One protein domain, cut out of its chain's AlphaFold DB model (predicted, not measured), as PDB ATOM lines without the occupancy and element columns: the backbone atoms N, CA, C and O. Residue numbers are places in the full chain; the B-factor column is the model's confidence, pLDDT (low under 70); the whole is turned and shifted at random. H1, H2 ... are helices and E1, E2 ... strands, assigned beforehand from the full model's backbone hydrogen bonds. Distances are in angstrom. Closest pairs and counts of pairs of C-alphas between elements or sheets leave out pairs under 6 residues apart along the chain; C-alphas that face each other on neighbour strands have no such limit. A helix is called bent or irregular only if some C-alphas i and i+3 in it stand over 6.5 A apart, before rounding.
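AT A GLANCE: This is residues 125 to 262 of the 524 residues of an uncharacterized protein of Corynebacterium sp. YIM 101343 (UniProt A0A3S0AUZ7). One long helix, H1, runs through the middle, with the three-stranded sheet E2 E5 E4 along one side, and H3 and the two-stranded sheet of E1 and E3 near its first half. Short H2 touches no other helix and is not on the sheet E2 E5 E4, and three long stretches have no named element, residues 125 to 143, 167 to 179 and 237 to 253. The 138 printed residues hold three named helices and five named strands, in the order E1 H1 H2 E2 E3 H3 E4 E5; the class is mixed, helices and strands, with 63 residues, under half, in named elements. The larger sheet is mixed, the smaller antiparallel; the whole is compact, radius of gyration of the C-alphas 14.4 A, spans 42 by 36 by 26 A.

IN THESE COORDINATES: E1 is residues 144 to 149, beginning at C-alpha (20.140, 165.670, 88.605). H1, 150 to 166, is 24.6 A long. H2 is 180 to 183, E2 193 to 195 and E3 206 to 211. H3, 216 to 226, is irregular: C-alphas 219 and 222 are 7.1 A apart. E4, 229 to 236, measures 21.4 A and E5, 254 to 261, 22.4 A, ending at (43.763, 168.107, 91.446).

HOW THE PARTS SIT: H1 and H3 on one face of the sheet E2 E5 E4 make two layers. H1 runs along the strands over E2 and E5, height over the sheet 8.7 A. H1 and H3 touch at C-alphas 154 and 220, 6.7 A, a shallow tilt of 14 degrees, opposite ways. E4 and E5 form a hairpin, with N 232 and O 258 2.8 A apart; E2 is parallel to E5, N 194 to O 255 2.9 A; E1 is antiparallel to E3, N 146 to O 209 2.9 A. H2 is apart from H1. Every O i to N i+4 pair is within hydrogen-bond range in H1, 5 of 7 in H3; H2 is too short for one.

THE WHOLE: C-alphas 140 and 239 are farthest apart, 43.0 A. The printed part has no cut. Links H1 to H2 and E4 to E5 are long. Mean pLDDT of the printed part is 82.6, with 21 residues under 70, among them 138 to 142 and 171 to 175.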
ATOM      1  N   HIS A 125      30.711 168.735  74.326       91.25
ATOM      2  CA  HIS A 125      29.752 167.919  73.575       91.25
ATOM      3  C   HIS A 125      29.105 166.783  74.386       91.25
ATOM      4  O   HIS A 125      28.411 165.930  73.823       91.25
ATOM      5  N   ILE A 126      29.295 166.751  75.707       92.69
ATOM      6  CA  ILE A 126      28.618 165.802  76.600       92.69
ATOM      7  C   ILE A 126      27.433 166.501  77.262       92.69
ATOM      8  O   ILE A 126      27.611 167.409  78.062       92.69
ATOM      9  N   VAL A 127      26.217 166.037  76.978       91.44
ATOM     10  CA  VAL A 127      24.991 166.569  77.596       91.44
ATOM     11  C   VAL A 127      24.687 165.836  78.903       91.44
ATOM     12  O   VAL A 127      24.511 164.611  78.900       91.44
ATOM     13  N   LEU A 128      24.569 166.585  80.001       88.19
ATOM     14  CA  LEU A 128      24.245 166.077  81.334       88.19
ATOM     15  C   LEU A 128      22.729 166.000  81.544       88.19
ATOM     16  O   LEU A 128      22.071 166.994  81.837       88.19
ATOM     17  N   LYS A 129      22.143 164.807  81.419       85.50
ATOM     18  CA  LYS A 129      20.689 164.630  81.589       85.50
ATOM     19  C   LYS A 129      20.252 164.654  83.055       85.50
ATOM     20  O   LYS A 129      20.960 164.148  83.920       85.50
ATOM     21  N   SER A 130      19.017 165.101  83.297       75.94
ATOM     22  CA  SER A 130      18.366 165.074  84.619       75.94
ATOM     23  C   SER A 130      18.176 163.659  85.184       75.94
ATOM     24  O   SER A 130      18.188 163.444  86.395       75.94
ATOM     25  N   ASN A 131      17.978 162.667  84.317       80.25
ATOM     26  CA  ASN A 131      17.990 161.255  84.668       80.25
ATOM     27  C   ASN A 131      18.742 160.458  83.589       80.25
ATOM     28  O   ASN A 131      18.142 160.031  82.598       80.25
ATOM     29  N   PRO A 132      20.055 160.225  83.771       79.81
ATOM     30  CA  PRO A 132      20.862 159.488  82.801       79.81
ATOM     31  C   PRO A 132      20.401 158.039  82.589       79.81
ATOM     32  O   PRO A 132      20.648 157.470  81.530       79.81
ATOM     33  N   ALA A 133      19.706 157.452  83.571       75.75
ATOM     34  CA  ALA A 133      19.236 156.069  83.526       75.75
ATOM     35  C   ALA A 133      17.911 155.884  82.764       75.75
ATOM     36  O   ALA A 133      17.470 154.748  82.600       75.75
ATOM     37  N   SER A 134      17.257 156.964  82.321       72.81
ATOM     38  CA  SER A 134      16.008 156.877  81.563       72.81
ATOM     39  C   SER A 134      16.133 157.436  80.139       72.81
ATOM     40  O   SER A 134      16.987 158.288  79.866       72.81
ATOM     41  N   PRO A 135      15.278 156.968  79.208       74.25
ATOM     42  CA  PRO A 135      15.154 157.560  77.880       74.25
ATOM     43  C   PRO A 135      14.815 159.055  77.938       74.25
ATOM     44  O   PRO A 135      14.306 159.558  78.947       74.25
ATOM     45  N   ASN A 136      15.083 159.775  76.848       75.25
ATOM     46  CA  ASN A 136      14.814 161.217  76.758       75.25
ATOM     47  C   ASN A 136      13.335 161.552  76.950       75.25
ATOM     48  O   ASN A 136      12.993 162.590  77.504       75.25
ATOM     49  N   GLU A 137      12.475 160.647  76.514       75.62
ATOM     50  CA  GLU A 137      11.029 160.770  76.518       75.62
ATOM     51  C   GLU A 137      10.452 160.647  77.939       75.62
ATOM     52  O   GLU A 137       9.353 161.127  78.205       75.62
ATOM     53  N   PHE A 138      11.197 160.042  78.875       69.44
ATOM     54  CA  PHE A 138      10.732 159.728  80.228       69.44
ATOM     55  C   PHE A 138      11.713 160.223  81.297       69.44
ATOM     56  O   PHE A 138      12.363 159.446  82.000       69.44
ATOM     57  N   GLN A 139      11.818 161.543  81.446       69.31
ATOM     58  CA  GLN A 139      12.634 162.201  82.474       69.31
ATOM     59  C   GLN A 139      11.782 162.521  83.714       69.31
ATOM     60  O   GLN A 139      11.284 163.628  83.884       69.31
ATOM     61  N   LEU A 140      11.596 161.527  84.591       63.97
ATOM     62  CA  LEU A 140      10.789 161.671  85.819       63.97
ATOM     63  C   LEU A 140      11.395 162.643  86.846       63.97
ATOM     64  O   LEU A 140      10.689 163.135  87.724       63.97
ATOM     65  N   LYS A 141      12.704 162.899  86.757       67.12
ATOM     66  CA  LYS A 141      13.400 163.898  87.571       67.12
ATOM     67  C   LYS A 141      13.546 165.190  86.778       67.12
ATOM     68  O   LYS A 141      13.959 165.158  85.623       67.12
ATOM     69  N   TRP A 142      13.252 166.316  87.423       64.75
ATOM     70  CA  TRP A 142      13.409 167.639  86.818       64.75
ATOM     71  C   TRP A 142      14.881 168.004  86.588       64.75
ATOM     72  O   TRP A 142      15.225 168.508  85.517       64.75
ATOM     73  N   SER A 143      15.750 167.672  87.543       70.25
ATOM     74  CA  SER A 143      17.200 167.892  87.505       70.25
ATOM     75  C   SER A 143      17.955 166.779  88.247       70.25
ATOM     76  O   SER A 143      17.388 166.115  89.126       70.25
ATOM     77  N   ASP A 144      19.216 166.542  87.866       76.38
ATOM     78  CA  ASP A 144      20.140 165.670  88.605       76.38
ATOM     79  C   ASP A 144      20.972 166.548  89.541       76.38
ATOM     80  O   ASP A 144      21.775 167.354  89.071       76.38
ATOM     81  N   ILE A 145      20.772 166.396  90.850       72.44
ATOM     82  CA  ILE A 145      21.497 167.139  91.884       72.44
ATOM     83  C   ILE A 145      22.451 166.178  92.582       72.44
ATOM     84  O   ILE A 145      22.024 165.142  93.107       72.44
ATOM     85  N   ARG A 146      23.736 166.533  92.631       73.06
ATOM     86  CA  ARG A 146      24.766 165.766  93.340       73.06
ATOM     87  C   ARG A 146      25.611 166.655  94.226       73.06
ATOM     88  O   ARG A 146      25.756 167.849  93.994       73.06
ATOM     89  N   TRP A 147      26.147 166.033  95.265       68.75
ATOM     90  CA  TRP A 147      26.774 166.690  96.400       68.75
ATOM     91  C   TRP A 147      27.817 165.756  97.031       68.75
ATOM     92  O   TRP A 147      27.651 164.534  96.984       68.75
ATOM     93  N   GLY A 148      28.911 166.300  97.565       65.75
ATOM     94  CA  GLY A 148      30.132 165.528  97.848       65.75
ATOM     95  C   GLY A 148      31.435 166.270  97.503       65.75
ATOM     96  O   GLY A 148      31.403 167.448  97.154       65.75
ATOM     97  N   PRO A 149      32.590 165.588  97.581       79.31
ATOM     98  CA  PRO A 149      33.859 166.123  97.088       79.31
ATOM     99  C   PRO A 149      33.789 166.420  95.583       79.31
ATOM    100  O   PRO A 149      33.401 165.543  94.804       79.31
ATOM    101  N   SER A 150      34.181 167.628  95.176       79.94
ATOM    102  CA  SER A 150      34.050 168.160  93.815       79.94
ATOM    103  C   SER A 150      34.625 167.215  92.776       79.94
ATOM    104  O   SER A 150      33.924 166.862  91.831       79.94
ATOM    105  N   LEU A 151      35.851 166.713  92.980       88.12
ATOM    106  CA  LEU A 151      36.483 165.796  92.029       88.12
ATOM    107  C   LEU A 151      35.613 164.556  91.821       88.12
ATOM    108  O   LEU A 151      35.297 164.218  90.685       88.12
ATOM    109  N   LYS A 152      35.140 163.923  92.900       87.38
ATOM    110  CA  LYS A 152      34.289 162.733  92.801       87.38
ATOM    111  C   LYS A 152      32.988 163.027  92.049       87.38
ATOM    112  O   LYS A 152      32.636 162.278  91.141       87.38
ATOM    113  N   ILE A 153      32.298 164.120  92.380       84.94
ATOM    114  CA  ILE A 153      31.035 164.481  91.719       84.94
ATOM    115  C   ILE A 153      31.238 164.717  90.220       84.94
ATOM    116  O   ILE A 153      30.449 164.210  89.419       84.94
ATOM    117  N   LEU A 154      32.273 165.479  89.845       90.56
ATOM    118  CA  LEU A 154      32.586 165.808  88.453       90.56
ATOM    119  C   LEU A 154      32.780 164.526  87.637       90.56
ATOM    120  O   LEU A 154      32.121 164.331  86.612       90.56
ATOM    121  N   LYS A 155      33.606 163.604  88.151       92.81
ATOM    122  CA  LYS A 155      33.809 162.286  87.541       92.81
ATOM    123  C   LYS A 155      32.493 161.516  87.451       92.81
ATOM    124  O   LYS A 155      32.154 160.997  86.389       92.81
ATOM    125  N   ASP A 156      31.723 161.455  88.531       88.56
ATOM    126  CA  ASP A 156      30.478 160.687  88.590       88.56
ATOM    127  C   ASP A 156      29.405 161.195  87.606       88.56
ATOM    128  O   ASP A 156      28.593 160.399  87.116       88.56
ATOM    129  N   TYR A 157      29.335 162.503  87.329       89.06
ATOM    130  CA  TYR A 157      28.404 163.057  86.333       89.06
ATOM    131  C   TYR A 157      28.699 162.528  84.938       89.06
ATOM    132  O   TYR A 157      27.784 162.078  84.239       89.06
ATOM    133  N   ILE A 158      29.970 162.557  84.555       93.06
ATOM    134  CA  ILE A 158      30.412 162.144  83.228       93.06
ATOM    135  C   ILE A 158      30.221 160.654  83.047       93.06
ATOM    136  O   ILE A 158      29.583 160.249  82.080       93.06
ATOM    137  N   HIS A 159      30.657 159.847  84.013       89.50
ATOM    138  CA  HIS A 159      30.505 158.398  83.952       89.50
ATOM    139  C   HIS A 159      29.074 157.965  83.639       89.50
ATOM    140  O   HIS A 159      28.861 157.216  82.690       89.50
ATOM    141  N   LYS A 160      28.075 158.478  84.372       87.31
ATOM    142  CA  LYS A 160      26.673 158.085  84.142       87.31
ATOM    143  C   LYS A 160      26.125 158.579  82.800       87.31
ATOM    144  O   LYS A 160      25.254 157.937  82.215       87.31
ATOM    145  N   ASN A 161      26.607 159.716  82.295       89.50
ATOM    146  CA  ASN A 161      26.179 160.224  80.991       89.50
ATOM    147  C   ASN A 161      26.862 159.503  79.818       89.50
ATOM    148  O   ASN A 161      26.208 159.301  78.793       89.50
ATOM    149  N   LEU A 162      28.112 159.061  79.977       91.50
ATOM    150  CA  LEU A 162      28.807 158.203  79.014       91.50
ATOM    151  C   LEU A 162      28.243 156.777  79.019       91.50
ATOM    152  O   LEU A 162      27.996 156.218  77.952       91.50
ATOM    153  N   GLU A 163      27.932 156.228  80.197       88.19
ATOM    154  CA  GLU A 163      27.253 154.936  80.352       88.19
ATOM    155  C   GLU A 163      25.976 154.904  79.518       88.19
ATOM    156  O   GLU A 163      25.769 154.010  78.703       88.19
ATOM    157  N   ARG A 164      25.143 155.935  79.653       86.69
ATOM    158  CA  ARG A 164      23.925 156.092  78.860       86.69
ATOM    159  C   ARG A 164      24.178 156.080  77.347       86.69
ATOM    160  O   ARG A 164      23.288 155.687  76.599       86.69
ATOM    161  N   ALA A 165      25.314 156.585  76.876       88.00
ATOM    162  CA  ALA A 165      25.607 156.671  75.450       88.00
ATOM    163  C   ALA A 165      26.152 155.350  74.887       88.00
ATOM    164  O   ALA A 165      25.717 154.924  73.819       88.00
ATOM    165  N   PHE A 166      27.073 154.698  75.599       89.56
ATOM    166  CA  PHE A 166      27.813 153.546  75.076       89.56
ATOM    167  C   PHE A 166      27.296 152.202  75.579       89.56
ATOM    168  O   PHE A 166      27.286 151.216  74.840       89.56
ATOM    169  N   GLN A 167      26.862 152.142  76.836       87.75
ATOM    170  CA  GLN A 167      26.448 150.897  77.468       87.75
ATOM    171  C   GLN A 167      25.402 151.157  78.568       87.75
ATOM    172  O   GLN A 167      25.727 151.073  79.758       87.75
ATOM    173  N   PRO A 168      24.152 151.497  78.190       84.75
ATOM    174  CA  PRO A 168      23.121 151.889  79.143       84.75
ATOM    175  C   PRO A 168      22.916 150.833  80.225       84.75
ATOM    176  O   PRO A 168      22.808 149.646  79.915       84.75
ATOM    177  N   LEU A 169      22.793 151.277  81.479       77.62
ATOM    178  CA  LEU A 169      22.520 150.409  82.625       77.62
ATOM    179  C   LEU A 169      23.606 149.339  82.842       77.62
ATOM    180  O   LEU A 169      23.297 148.239  83.281       77.62
ATOM    181  N   SER A 170      24.870 149.617  82.528       75.06
ATOM    182  CA  SER A 170      25.991 148.716  82.831       75.06
ATOM    183  C   SER A 170      26.533 148.894  84.249       75.06
ATOM    184  O   SER A 170      26.939 147.914  84.871       75.06
ATOM    185  N   LEU A 171      26.430 150.101  84.807       69.38
ATOM    186  CA  LEU A 171      26.827 150.452  86.171       69.38
ATOM    187  C   LEU A 171      25.663 150.284  87.178       69.38
ATOM    188  O   LEU A 171      25.802 150.678  88.330       69.38
ATOM    189  N   LEU A 172      24.517 149.711  86.756       56.97
ATOM    190  CA  LEU A 172      23.306 149.310  87.520       56.97
ATOM    191  C   LEU A 172      23.230 149.761  88.992       56.97
ATOM    192  O   LEU A 172      23.306 148.941  89.908       56.97
ATOM    193  N   GLY A 173      23.018 151.057  89.229       55.16
ATOM    194  CA  GLY A 173      22.743 151.569  90.576       55.16
ATOM    195  C   GLY A 173      23.898 151.411  91.571       55.16
ATOM    196  O   GLY A 173      23.662 151.459  92.777       55.16
ATOM    197  N   GLN A 174      25.131 151.225  91.089       63.66
ATOM    198  CA  GLN A 174      26.325 151.293  91.923       63.66
ATOM    199  C   GLN A 174      26.465 152.715  92.482       63.66
ATOM    200  O   GLN A 174      26.402 153.705  91.749       63.66
ATOM    201  N   TRP A 175      26.618 152.809  93.802       57.62
ATOM    202  CA  TRP A 175      26.701 154.086  94.518       57.62
ATOM    203  C   TRP A 175      28.116 154.667  94.539       57.62
ATOM    204  O   TRP A 175      28.277 155.845  94.847       57.62
ATOM    205  N   ASP A 176      29.124 153.855  94.208       76.62
ATOM    206  CA  ASP A 176      30.530 154.245  94.241       76.62
ATOM    207  C   ASP A 176      31.255 153.854  92.949       76.62
ATOM    208  O   ASP A 176      31.717 152.724  92.794       76.62
ATOM    209  N   LEU A 177      31.340 154.795  92.004       80.88
ATOM    210  CA  LEU A 177      31.963 154.564  90.696       80.88
ATOM    211  C   LEU A 177      33.493 154.566  90.753       80.88
ATOM    212  O   LEU A 177      34.130 154.089  89.820       80.88
ATOM    213  N   SER A 178      34.088 155.034  91.854       82.88
ATOM    214  CA  SER A 178      35.525 154.896  92.086       82.88
ATOM    215  C   SER A 178      35.924 153.492  92.545       82.88
ATOM    216  O   SER A 178      37.111 153.179  92.549       82.88
ATOM    217  N   SER A 179      34.971 152.629  92.916       85.81
ATOM    218  CA  SER A 179      35.268 151.241  93.274       85.81
ATOM    219  C   SER A 179      35.499 150.383  92.021       85.81
ATOM    220  O   SER A 179      34.615 150.334  91.160       85.81
ATOM    221  N   PRO A 180      36.608 149.621  91.937       87.00
ATOM    222  CA  PRO A 180      36.863 148.658  90.860       87.00
ATOM    223  C   PRO A 180      35.695 147.707  90.561       87.00
ATOM    224  O   PRO A 180      35.384 147.419  89.408       87.00
ATOM    225  N   SER A 181      34.974 147.253  91.593       85.56
ATOM    226  CA  SER A 181      33.886 146.279  91.426       85.56
ATOM    227  C   SER A 181      32.716 146.811  90.592       85.56
ATOM    228  O   SER A 181      32.011 146.023  89.952       85.56
ATOM    229  N   ALA A 182      32.505 148.133  90.583       83.88
ATOM    230  CA  ALA A 182      31.438 148.770  89.815       83.88
ATOM    231  C   ALA A 182      31.630 148.601  88.297       83.88
ATOM    232  O   ALA A 182      30.653 148.609  87.552       83.88
ATOM    233  N   TRP A 183      32.868 148.367  87.857       87.31
ATOM    234  CA  TRP A 183      33.263 148.303  86.450       87.31
ATOM    235  C   TRP A 183      33.271 146.891  85.867       87.31
ATOM    236  O   TRP A 183      33.478 146.715  84.673       87.31
ATOM    237  N   SER A 184      32.954 145.879  86.677       84.38
ATOM    238  CA  SER A 184      32.969 144.460  86.285       84.38
ATOM    239  C   SER A 184      32.096 144.098  85.074       84.38
ATOM    240  O   SER A 184      32.306 143.057  84.457       84.38
ATOM    241  N   LYS A 185      31.100 144.929  84.744       84.75
ATOM    242  CA  LYS A 185      30.179 144.724  83.614       84.75
ATOM    243  C   LYS A 185      30.481 145.608  82.409       84.75
ATOM    244  O   LYS A 185      29.781 145.498  81.404       84.75
ATOM    245  N   ILE A 186      31.453 146.508  82.512       87.50
ATOM    246  CA  ILE A 186      31.806 147.434  81.438       87.50
ATOM    247  C   ILE A 186      32.575 146.671  80.362       87.50
ATOM    248  O   ILE A 186      33.483 145.906  80.668       87.50
ATOM    249  N   GLU A 187      32.203 146.884  79.100       90.19
ATOM    250  CA  GLU A 187      32.944 146.410  77.933       90.19
ATOM    251  C   GLU A 187      33.693 147.601  77.311       90.19
ATOM    252  O   GLU A 187      33.091 148.358  76.541       90.19
ATOM    253  N   PRO A 188      34.990 147.805  77.620       87.88
ATOM    254  CA  PRO A 188      35.688 149.045  77.272       87.88
ATOM    255  C   PRO A 188      35.797 149.291  75.762       87.88
ATOM    256  O   PRO A 188      35.795 150.436  75.334       87.88
ATOM    257  N   ALA A 189      35.781 148.238  74.938       88.81
ATOM    258  CA  ALA A 189      35.820 148.348  73.476       88.81
ATOM    259  C   ALA A 189      34.618 149.104  72.863       88.81
ATOM    260  O   ALA A 189      34.690 149.555  71.724       88.81
ATOM    261  N   ARG A 190      33.503 149.259  73.596       90.00
ATOM    262  CA  ARG A 190      32.352 150.073  73.148       90.00
ATOM    263  C   ARG A 190      32.528 151.566  73.412       90.00
ATOM    264  O   ARG A 190      31.787 152.379  72.860       90.00
ATOM    265  N   TRP A 191      33.454 151.926  74.292       91.62
ATOM    266  CA  TRP A 191      33.604 153.273  74.817       91.62
ATOM    267  C   TRP A 191      34.666 154.007  74.009       91.62
ATOM    268  O   TRP A 191      35.853 153.875  74.268       91.62
ATOM    269  N   LYS A 192      34.232 154.814  73.034       92.06
ATOM    270  CA  LYS A 192      35.137 155.682  72.249       92.06
ATOM    271  C   LYS A 192      35.746 156.805  73.097       92.06
ATOM    272  O   LYS A 192      36.809 157.335  72.784       92.06
ATOM    273  N   ILE A 193      35.032 157.176  74.157       94.62
ATOM    274  CA  ILE A 193      35.431 158.155  75.162       94.62
ATOM    275  C   ILE A 193      35.133 157.532  76.523       94.62
ATOM    276  O   ILE A 193      34.037 157.005  76.729       94.62
ATOM    277  N   ILE A 194      36.079 157.596  77.452       94.31
ATOM    278  CA  ILE A 194      35.935 157.034  78.796       94.31
ATOM    279  C   ILE A 194      36.454 158.020  79.833       94.31
ATOM    280  O   ILE A 194      37.406 158.747  79.583       94.31
ATOM    281  N   MET A 195      35.824 158.055  80.999       94.56
ATOM    282  CA  MET A 195      36.286 158.865  82.120       94.56
ATOM    283  C   MET A 195      37.166 158.004  83.031       94.56
ATOM    284  O   MET A 195      36.855 156.838  83.252       94.56
ATOM    285  N   ASN A 196      38.262 158.553  83.554       94.12
ATOM    286  CA  ASN A 196      39.092 157.861  84.537       94.12
ATOM    287  C   ASN A 196      38.377 157.842  85.909       94.12
ATOM    288  O   ASN A 196      38.213 158.912  86.506       94.12
ATOM    289  N   PRO A 197      37.983 156.673  86.455       91.06
ATOM    290  CA  PRO A 197      37.271 156.563  87.734       91.06
ATOM    291  C   PRO A 197      38.132 156.807  88.969       91.06
ATOM    292  O   PRO A 197      37.594 156.924  90.070       91.06
ATOM    293  N   THR A 198      39.454 156.854  88.819       89.31
ATOM    294  CA  THR A 198      40.373 156.896  89.955       89.31
ATOM    295  C   THR A 198      40.211 158.197  90.733       89.31
ATOM    296  O   THR A 198      40.352 159.285  90.179       89.31
ATOM    297  N   VAL A 199      39.934 158.106  92.030       85.38
ATOM    298  CA  VAL A 199      39.841 159.269  92.920       85.38
ATOM    299  C   VAL A 199      41.046 159.241  93.862       85.38
ATOM    300  O   VAL A 199      41.242 158.231  94.542       85.38
ATOM    301  N   PRO A 200      41.876 160.300  93.913       80.19
ATOM    302  CA  PRO A 200      43.001 160.349  94.839       80.19
ATOM    303  C   PRO A 200      42.512 160.367  96.294       80.19
ATOM    304  O   PRO A 200      41.419 160.841  96.594       80.19
ATOM    305  N   ALA A 201      43.340 159.877  97.220       72.56
ATOM    306  CA  ALA A 201      42.985 159.801  98.641       72.56
ATOM    307  C   ALA A 201      42.812 161.180  99.307       72.56
ATOM    308  O   ALA A 201      42.166 161.286 100.350       72.56
ATOM    309  N   ARG A 202      43.400 162.235  98.725       69.06
ATOM    310  CA  ARG A 202      43.275 163.605  99.227       69.06
ATOM    311  C   ARG A 202      41.833 164.092  99.030       69.06
ATOM    312  O   ARG A 202      41.326 164.045  97.908       69.06
ATOM    313  N   PRO A 203      41.173 164.587 100.087       65.94
ATOM    314  CA  PRO A 203      39.857 165.181  99.946       65.94
ATOM    315  C   PRO A 203      39.932 166.488  99.144       65.94
ATOM    316  O   PRO A 203      40.817 167.312  99.365       65.94
ATOM    317  N   THR A 204      38.979 166.677  98.235       71.88
ATOM    318  CA  THR A 204      38.789 167.924  97.476       71.88
ATOM    319  C   THR A 204      37.668 168.750  98.092       71.88
ATOM    320  O   THR A 204      36.911 168.238  98.926       71.88
ATOM    321  N   GLU A 205      37.580 170.033  97.727       66.75
ATOM    322  CA  GLU A 205      36.512 170.904  98.225       66.75
ATOM    323  C   GLU A 205      35.142 170.290  97.945       66.75
ATOM    324  O   GLU A 205      34.965 169.538  96.993       66.75
ATOM    325  N   TRP A 206      34.177 170.550  98.816       61.53
ATOM    326  CA  TRP A 206      32.844 169.990  98.663       61.53
ATOM    327  C   TRP A 206      31.995 170.908  97.780       61.53
ATOM    328  O   TRP A 206      32.005 172.123  97.967       61.53
ATOM    329  N   ALA A 207      31.227 170.344  96.853       61.97
ATOM    330  CA  ALA A 207      30.354 171.107  95.969       61.97
ATOM    331  C   ALA A 207      28.955 170.504  95.886       61.97
ATOM    332  O   ALA A 207      28.749 169.317  96.142       61.97
ATOM    333  N   VAL A 208      27.999 171.342  95.486       62.53
ATOM    334  CA  VAL A 208      26.700 170.911  94.966       62.53
ATOM    335  C   VAL A 208      26.618 171.361  93.529       62.53
ATOM    336  O   VAL A 208      26.821 172.541  93.248       62.53
ATOM    337  N   ILE A 209      26.314 170.418  92.648       68.31
ATOM    338  CA  ILE A 209      26.095 170.664  91.230       68.31
ATOM    339  C   ILE A 209      24.676 170.199  90.918       68.31
ATOM    340  O   ILE A 209      24.243 169.131  91.359       68.31
ATOM    341  N   GLU A 210      23.950 171.018  90.172       72.44
ATOM    342  CA  GLU A 210      22.665 170.680  89.577       72.44
ATOM    343  C   GLU A 210      22.833 170.738  88.060       72.44
ATOM    344  O   GLU A 210      23.352 171.723  87.544       72.44
ATOM    345  N   ALA A 211      22.406 169.690  87.358       75.56
ATOM    346  CA  ALA A 211      22.441 169.649  85.901       75.56
ATOM    347  C   ALA A 211      21.072 169.269  85.329       75.56
ATOM    348  O   ALA A 211      20.378 168.373  85.834       75.56
ATOM    349  N   ARG A 212      20.693 169.950  84.247       79.75
ATOM    350  CA  ARG A 212      19.430 169.782  83.534       79.75
ATOM    351  C   ARG A 212      19.625 169.972  82.030       79.75
ATOM    352  O   ARG A 212      19.252 170.990  81.462       79.75
ATOM    353  N   TYR A 213      20.141 168.934  81.376       83.81
ATOM    354  CA  TYR A 213      20.470 168.953  79.944       83.81
ATOM    355  C   TYR A 213      21.506 170.019  79.562       83.81
ATOM    356  O   TYR A 213      21.630 170.367  78.391       83.81
ATOM    357  N   ASP A 214      22.276 170.488  80.538       82.62
ATOM    358  CA  ASP A 214      23.390 171.394  80.314       82.62
ATOM    359  C   ASP A 214      24.553 170.636  79.663       82.62
ATOM    360  O   ASP A 214      24.745 169.432  79.894       82.62
ATOM    361  N   ASN A 215      25.350 171.334  78.856       89.62
ATOM    362  CA  ASN A 215      26.623 170.788  78.404       89.62
ATOM    363  C   ASN A 215      27.557 170.637  79.608       89.62
ATOM    364  O   ASN A 215      27.575 171.473  80.514       89.62
ATOM    365  N   ALA A 216      28.346 169.567  79.620       90.56
ATOM    366  CA  ALA A 216      29.170 169.227  80.765       90.56
ATOM    367  C   ALA A 216      30.205 170.309  81.063       90.56
ATOM    368  O   ALA A 216      30.386 170.652  82.224       90.56
ATOM    369  N   TRP A 217      30.838 170.891  80.046       87.69
ATOM    370  CA  TRP A 217      31.754 172.011  80.255       87.69
ATOM    371  C   TRP A 217      31.093 173.188  80.989       87.69
ATOM    372  O   TRP A 217      31.605 173.633  82.014       87.69
ATOM    373  N   ASP A 218      29.926 173.638  80.526       81.19
ATOM    374  CA  ASP A 218      29.233 174.808  81.081       81.19
ATOM    375  C   ASP A 218      28.758 174.568  82.523       81.19
ATOM    376  O   ASP A 218      28.836 175.457  83.368       81.19
ATOM    377  N   ALA A 219      28.306 173.349  82.823       79.38
ATOM    378  CA  ALA A 219      27.826 172.985  84.154       79.38
ATOM    379  C   ALA A 219      28.954 172.718  85.164       79.38
ATOM    380  O   ALA A 219      28.765 172.902  86.368       79.38
ATOM    381  N   LEU A 220      30.109 172.229  84.702       85.75
ATOM    382  CA  LEU A 220      31.136 171.650  85.571       85.75
ATOM    383  C   LEU A 220      32.399 172.513  85.701       85.75
ATOM    384  O   LEU A 220      32.996 172.519  86.779       85.75
ATOM    385  N   SER A 221      32.789 173.260  84.661       82.69
ATOM    386  CA  SER A 221      34.059 174.013  84.623       82.69
ATOM    387  C   SER A 221      34.177 175.044  85.745       82.69
ATOM    388  O   SER A 221      35.203 175.099  86.414       82.69
ATOM    389  N   GLY A 222      33.109 175.795  86.031       70.50
ATOM    390  CA  GLY A 222      33.100 176.765  87.131       70.50
ATOM    391  C   GLY A 222      33.355 176.113  88.493       70.50
ATOM    392  O   GLY A 222      34.164 176.600  89.275       70.50
ATOM    393  N   THR A 223      32.736 174.954  88.749       74.19
ATOM    394  CA  THR A 223      32.964 174.205  89.996       74.19
ATOM    395  C   THR A 223      34.371 173.607  90.045       74.19
ATOM    396  O   THR A 223      34.992 173.589  91.106       74.19
ATOM    397  N   ALA A 224      34.882 173.115  88.912       81.12
ATOM    398  CA  ALA A 224      36.239 172.591  88.821       81.12
ATOM    399  C   ALA A 224      37.273 173.685  89.127       81.12
ATOM    400  O   ALA A 224      38.113 173.486  90.000       81.12
ATOM    401  N   HIS A 225      37.159 174.856  88.493       74.38
ATOM    402  CA  HIS A 225      38.091 175.969  88.680       74.38
ATOM    403  C   HIS A 225      38.066 176.512  90.112       74.38
ATOM    404  O   HIS A 225      39.131 176.654  90.712       74.38
ATOM    405  N   ALA A 226      36.877 176.718  90.690       65.31
ATOM    406  CA  ALA A 226      36.736 177.157  92.081       65.31
ATOM    407  C   ALA A 226      37.401 176.172  93.062       65.31
ATOM    408  O   ALA A 226      38.084 176.576  94.000       65.31
ATOM    409  N   ALA A 227      37.283 174.866  92.798       68.56
ATOM    410  CA  ALA A 227      37.906 173.820  93.606       68.56
ATOM    411  C   ALA A 227      39.405 173.586  93.298       68.56
ATOM    412  O   ALA A 227      40.010 172.686  93.885       68.56
ATOM    413  N   GLY A 228      40.017 174.348  92.379       71.75
ATOM    414  CA  GLY A 228      41.408 174.159  91.948       71.75
ATOM    415  C   GLY A 228      41.650 172.860  91.169       71.75
ATOM    416  O   GLY A 228      42.743 172.294  91.215       71.75
ATOM    417  N   LEU A 229      40.624 172.354  90.491       81.75
ATOM    418  CA  LEU A 229      40.662 171.138  89.686       81.75
ATOM    419  C   LEU A 229      40.803 171.484  88.203       81.75
ATOM    420  O   LEU A 229      40.187 172.426  87.709       81.75
ATOM    421  N   MET A 230      41.568 170.668  87.485       86.44
ATOM    422  CA  MET A 230      41.772 170.777  86.044       86.44
ATOM    423  C   MET A 230      41.069 169.620  85.342       86.44
ATOM    424  O   MET A 230      41.336 168.453  85.632       86.44
ATOM    425  N   MET A 231      40.164 169.942  84.422       91.44
ATOM    426  CA  MET A 231      39.526 168.959  83.549       91.44
ATOM    427  C   MET A 231      40.468 168.669  82.383       91.44
ATOM    428  O   MET A 231      40.997 169.596  81.779       91.44
ATOM    429  N   THR A 232      40.689 167.399  82.062       92.75
ATOM    430  CA  THR A 232      41.598 166.990  80.988       92.75
ATOM    431  C   THR A 232      40.928 165.996  80.052       92.75
ATOM    432  O   THR A 232      39.920 165.359  80.381       92.75
ATOM    433  N   ALA A 233      41.486 165.875  78.856       94.25
ATOM    434  CA  ALA A 233      41.153 164.835  77.902       94.25
ATOM    435  C   ALA A 233      42.416 164.509  77.110       94.25
ATOM    436  O   ALA A 233      43.078 165.427  76.638       94.25
ATOM    437  N   GLU A 234      42.744 163.232  76.954       93.56
ATOM    438  CA  GLU A 234      43.920 162.798  76.195       93.56
ATOM    439  C   GLU A 234      43.614 161.580  75.332       93.56
ATOM    440  O   GLU A 234      42.728 160.781  75.643       93.56
ATOM    441  N   TYR A 235      44.364 161.424  74.245       93.25
ATOM    442  CA  TYR A 235      44.317 160.204  73.446       93.25
ATOM    443  C   TYR A 235      45.084 159.091  74.151       93.25
ATOM    444  O   TYR A 235      46.204 159.293  74.611       93.25
ATOM    445  N   TRP A 236      44.491 157.904  74.180       93.62
ATOM    446  CA  TRP A 236      45.134 156.676  74.615       93.62
ATOM    447  C   TRP A 236      45.241 155.715  73.434       93.62
ATOM    448  O   TRP A 236      44.237 155.450  72.763       93.62
ATOM    449  N   PHE A 237      46.435 155.166  73.195       91.31
ATOM    450  CA  PHE A 237      46.675 154.186  72.139       91.31
ATOM    451  C   PHE A 237      47.060 152.807  72.697       91.31
ATOM    452  O   PHE A 237      47.701 152.698  73.746       91.31
ATOM    453  N   PRO A 238      46.755 151.714  71.969       90.12
ATOM    454  CA  PRO A 238      47.181 150.377  72.361       90.12
ATOM    455  C   PRO A 238      48.702 150.265  72.547       90.12
ATOM    456  O   PRO A 238      49.493 150.372  71.600       90.12
ATOM    457  N   GLY A 239      49.106 149.992  73.786       86.12
ATOM    458  CA  GLY A 239      50.504 149.888  74.214       86.12
ATOM    459  C   GLY A 239      50.947 150.995  75.169       86.12
ATOM    460  O   GLY A 239      51.997 150.836  75.792       86.12
ATOM    461  N   ASP A 240      50.152 152.054  75.319       89.12
ATOM    462  CA  ASP A 240      50.347 153.048  76.369       89.12
ATOM    463  C   ASP A 240      49.979 152.456  77.743       89.12
ATOM    464  O   ASP A 240      49.204 151.489  77.823       89.12
ATOM    465  N   PRO A 241      50.513 153.007  78.851       91.50
ATOM    466  CA  PRO A 241      50.084 152.630  80.194       91.50
ATOM    467  C   PRO A 241      48.561 152.726  80.340       91.50
ATOM    468  O   PRO A 241      47.938 153.678  79.871       91.50
ATOM    469  N   GLN A 242      47.943 151.726  80.974       92.69
ATOM    470  CA  GLN A 242      46.498 151.738  81.206       92.69
ATOM    471  C   GLN A 242      46.138 152.876  82.174       92.69
ATOM    472  O   GLN A 242      46.784 152.989  83.218       92.69
ATOM    473  N   PRO A 243      45.108 153.689  81.878       91.50
ATOM    474  CA  PRO A 243      44.770 154.854  82.697       91.50
ATOM    475  C   PRO A 243      44.175 154.478  84.063       91.50
ATOM    476  O   PRO A 243      44.383 155.189  85.042       91.50
ATOM    477  N   ALA A 244      43.446 153.358  84.137       92.12
ATOM    478  CA  ALA A 244      42.817 152.848  85.356       92.12
ATOM    479  C   ALA A 244      42.880 151.305  85.380       92.12
ATOM    480  O   ALA A 244      41.866 150.644  85.139       92.12
ATOM    481  N   PRO A 245      44.070 150.717  85.622       91.38
ATOM    482  CA  PRO A 245      44.308 149.280  85.453       91.38
ATOM    483  C   PRO A 245      43.440 148.399  86.361       91.38
ATOM    484  O   PRO A 245      43.143 147.264  85.997       91.38
ATOM    485  N   ASP A 246      43.008 148.922  87.511       90.75
ATOM    486  CA  ASP A 246      42.158 148.194  88.456       90.75
ATOM    487  C   ASP A 246      40.673 148.194  88.048       90.75
ATOM    488  O   ASP A 246      39.904 147.375  88.549       90.75
ATOM    489  N   HIS A 247      40.247 149.083  87.143       90.69
ATOM    490  CA  HIS A 247      38.836 149.271  86.784       90.69
ATOM    491  C   HIS A 247      38.502 148.702  85.411       90.69
ATOM    492  O   HIS A 247      37.480 148.037  85.252       90.69
ATOM    493  N   PHE A 248      39.346 148.959  84.411       90.44
ATOM    494  CA  PHE A 248      39.130 148.489  83.048       90.44
ATOM    495  C   PHE A 248      40.445 148.318  82.284       90.44
ATOM    496  O   PHE A 248      41.500 148.804  82.677       90.44
ATOM    497  N   THR A 249      40.378 147.625  81.148       93.19
ATOM    498  CA  THR A 249      41.507 147.484  80.224       93.19
ATOM    499  C   THR A 249      41.081 147.926  78.835       93.19
ATOM    500  O   THR A 249      40.194 147.323  78.230       93.19
ATOM    501  N   LEU A 250      41.713 148.983  78.333       93.12
ATOM    502  CA  LEU A 250      41.523 149.462  76.971       93.12
ATOM    503  C   LEU A 250      42.355 148.618  76.002       93.12
ATOM    504  O   LEU A 250      43.491 148.241  76.299       93.12
ATOM    505  N   THR A 251      41.785 148.324  74.837       91.62
ATOM    506  CA  THR A 251      42.436 147.556  73.760       91.62
ATOM    507  C   THR A 251      42.389 148.267  72.409       91.62
ATOM    508  O   THR A 251      43.118 147.884  71.497       91.62
ATOM    509  N   THR A 252      41.574 149.316  72.290       91.69
ATOM    510  CA  THR A 252      41.373 150.132  71.087       91.69
ATOM    511  C   THR A 252      41.666 151.603  71.393       91.69
ATOM    512  O   THR A 252      41.492 152.011  72.547       91.69
ATOM    513  N   PRO A 253      42.084 152.415  70.401       92.81
ATOM    514  CA  PRO A 253      42.263 153.853  70.587       92.81
ATOM    515  C   PRO A 253      41.029 154.490  71.235       92.81
ATOM    516  O   PRO A 253      39.902 154.240  70.812       92.81
ATOM    517  N   THR A 254      41.238 155.249  72.309       94.38
ATOM    518  CA  THR A 254      40.154 155.790  73.143       94.38
ATOM    519  C   THR A 254      40.552 157.165  73.659       94.38
ATOM    520  O   THR A 254      41.708 157.379  74.012       94.38
ATOM    521  N   ILE A 255      39.605 158.095  73.748       95.25
ATOM    522  CA  ILE A 255      39.840 159.373  74.431       95.25
ATOM    523  C   ILE A 255      39.539 159.198  75.918       95.25
ATOM    524  O   ILE A 255      38.432 158.815  76.300       95.25
ATOM    525  N   VAL A 256      40.523 159.482  76.761       95.62
ATOM    526  CA  VAL A 256      40.423 159.376  78.215       95.62
ATOM    527  C   VAL A 256      40.215 160.765  78.795       95.62
ATOM    528  O   VAL A 256      41.082 161.626  78.694       95.62
ATOM    529  N   LEU A 257      39.056 160.977  79.407       96.38
ATOM    530  CA  LEU A 257      38.735 162.166  80.181       96.38
ATOM    531  C   LEU A 257      39.224 161.984  81.620       96.38
ATOM    532  O   LEU A 257      39.089 160.898  82.194       96.38
ATOM    533  N   ASP A 258      39.740 163.045  82.232       94.00
ATOM    534  CA  ASP A 258      40.129 163.031  83.641       94.00
ATOM    535  C   ASP A 258      39.843 164.377  84.328       94.00
ATOM    536  O   ASP A 258      39.538 165.385  83.693       94.00
ATOM    537  N   VAL A 259      39.867 164.369  85.658       91.12
ATOM    538  CA  VAL A 259      39.851 165.562  86.504       91.12
ATOM    539  C   VAL A 259      40.997 165.413  87.491       91.12
ATOM    540  O   VAL A 259      40.979 164.516  88.339       91.12
ATOM    541  N   VAL A 260      41.981 166.295  87.368       86.31
ATOM    542  CA  VAL A 260      43.223 166.278  88.139       86.31
ATOM    543  C   VAL A 260      43.194 167.400  89.170       86.31
ATOM    544  O   VAL A 260      42.813 168.528  88.867       86.31
ATOM    545  N   ASP A 261      43.601 167.097  90.401       78.06
ATOM    546  CA  ASP A 261      43.763 168.107  91.446       78.06
ATOM    547  C   ASP A 261      45.063 168.892  91.216       78.06
ATOM    548  O   ASP A 261      46.159 168.332  91.289       78.06
ATOM    549  N   ARG A 262      44.928 170.187  90.917       72.25
ATOM    550  CA  ARG A 262      46.036 171.141  90.758       72.25
ATOM    551  C   ARG A 262      45.960 172.259  91.806       72.25
ATOM    552  O   ARG A 262      46.555 173.320  91.634       72.25
TER     553      ARG A 262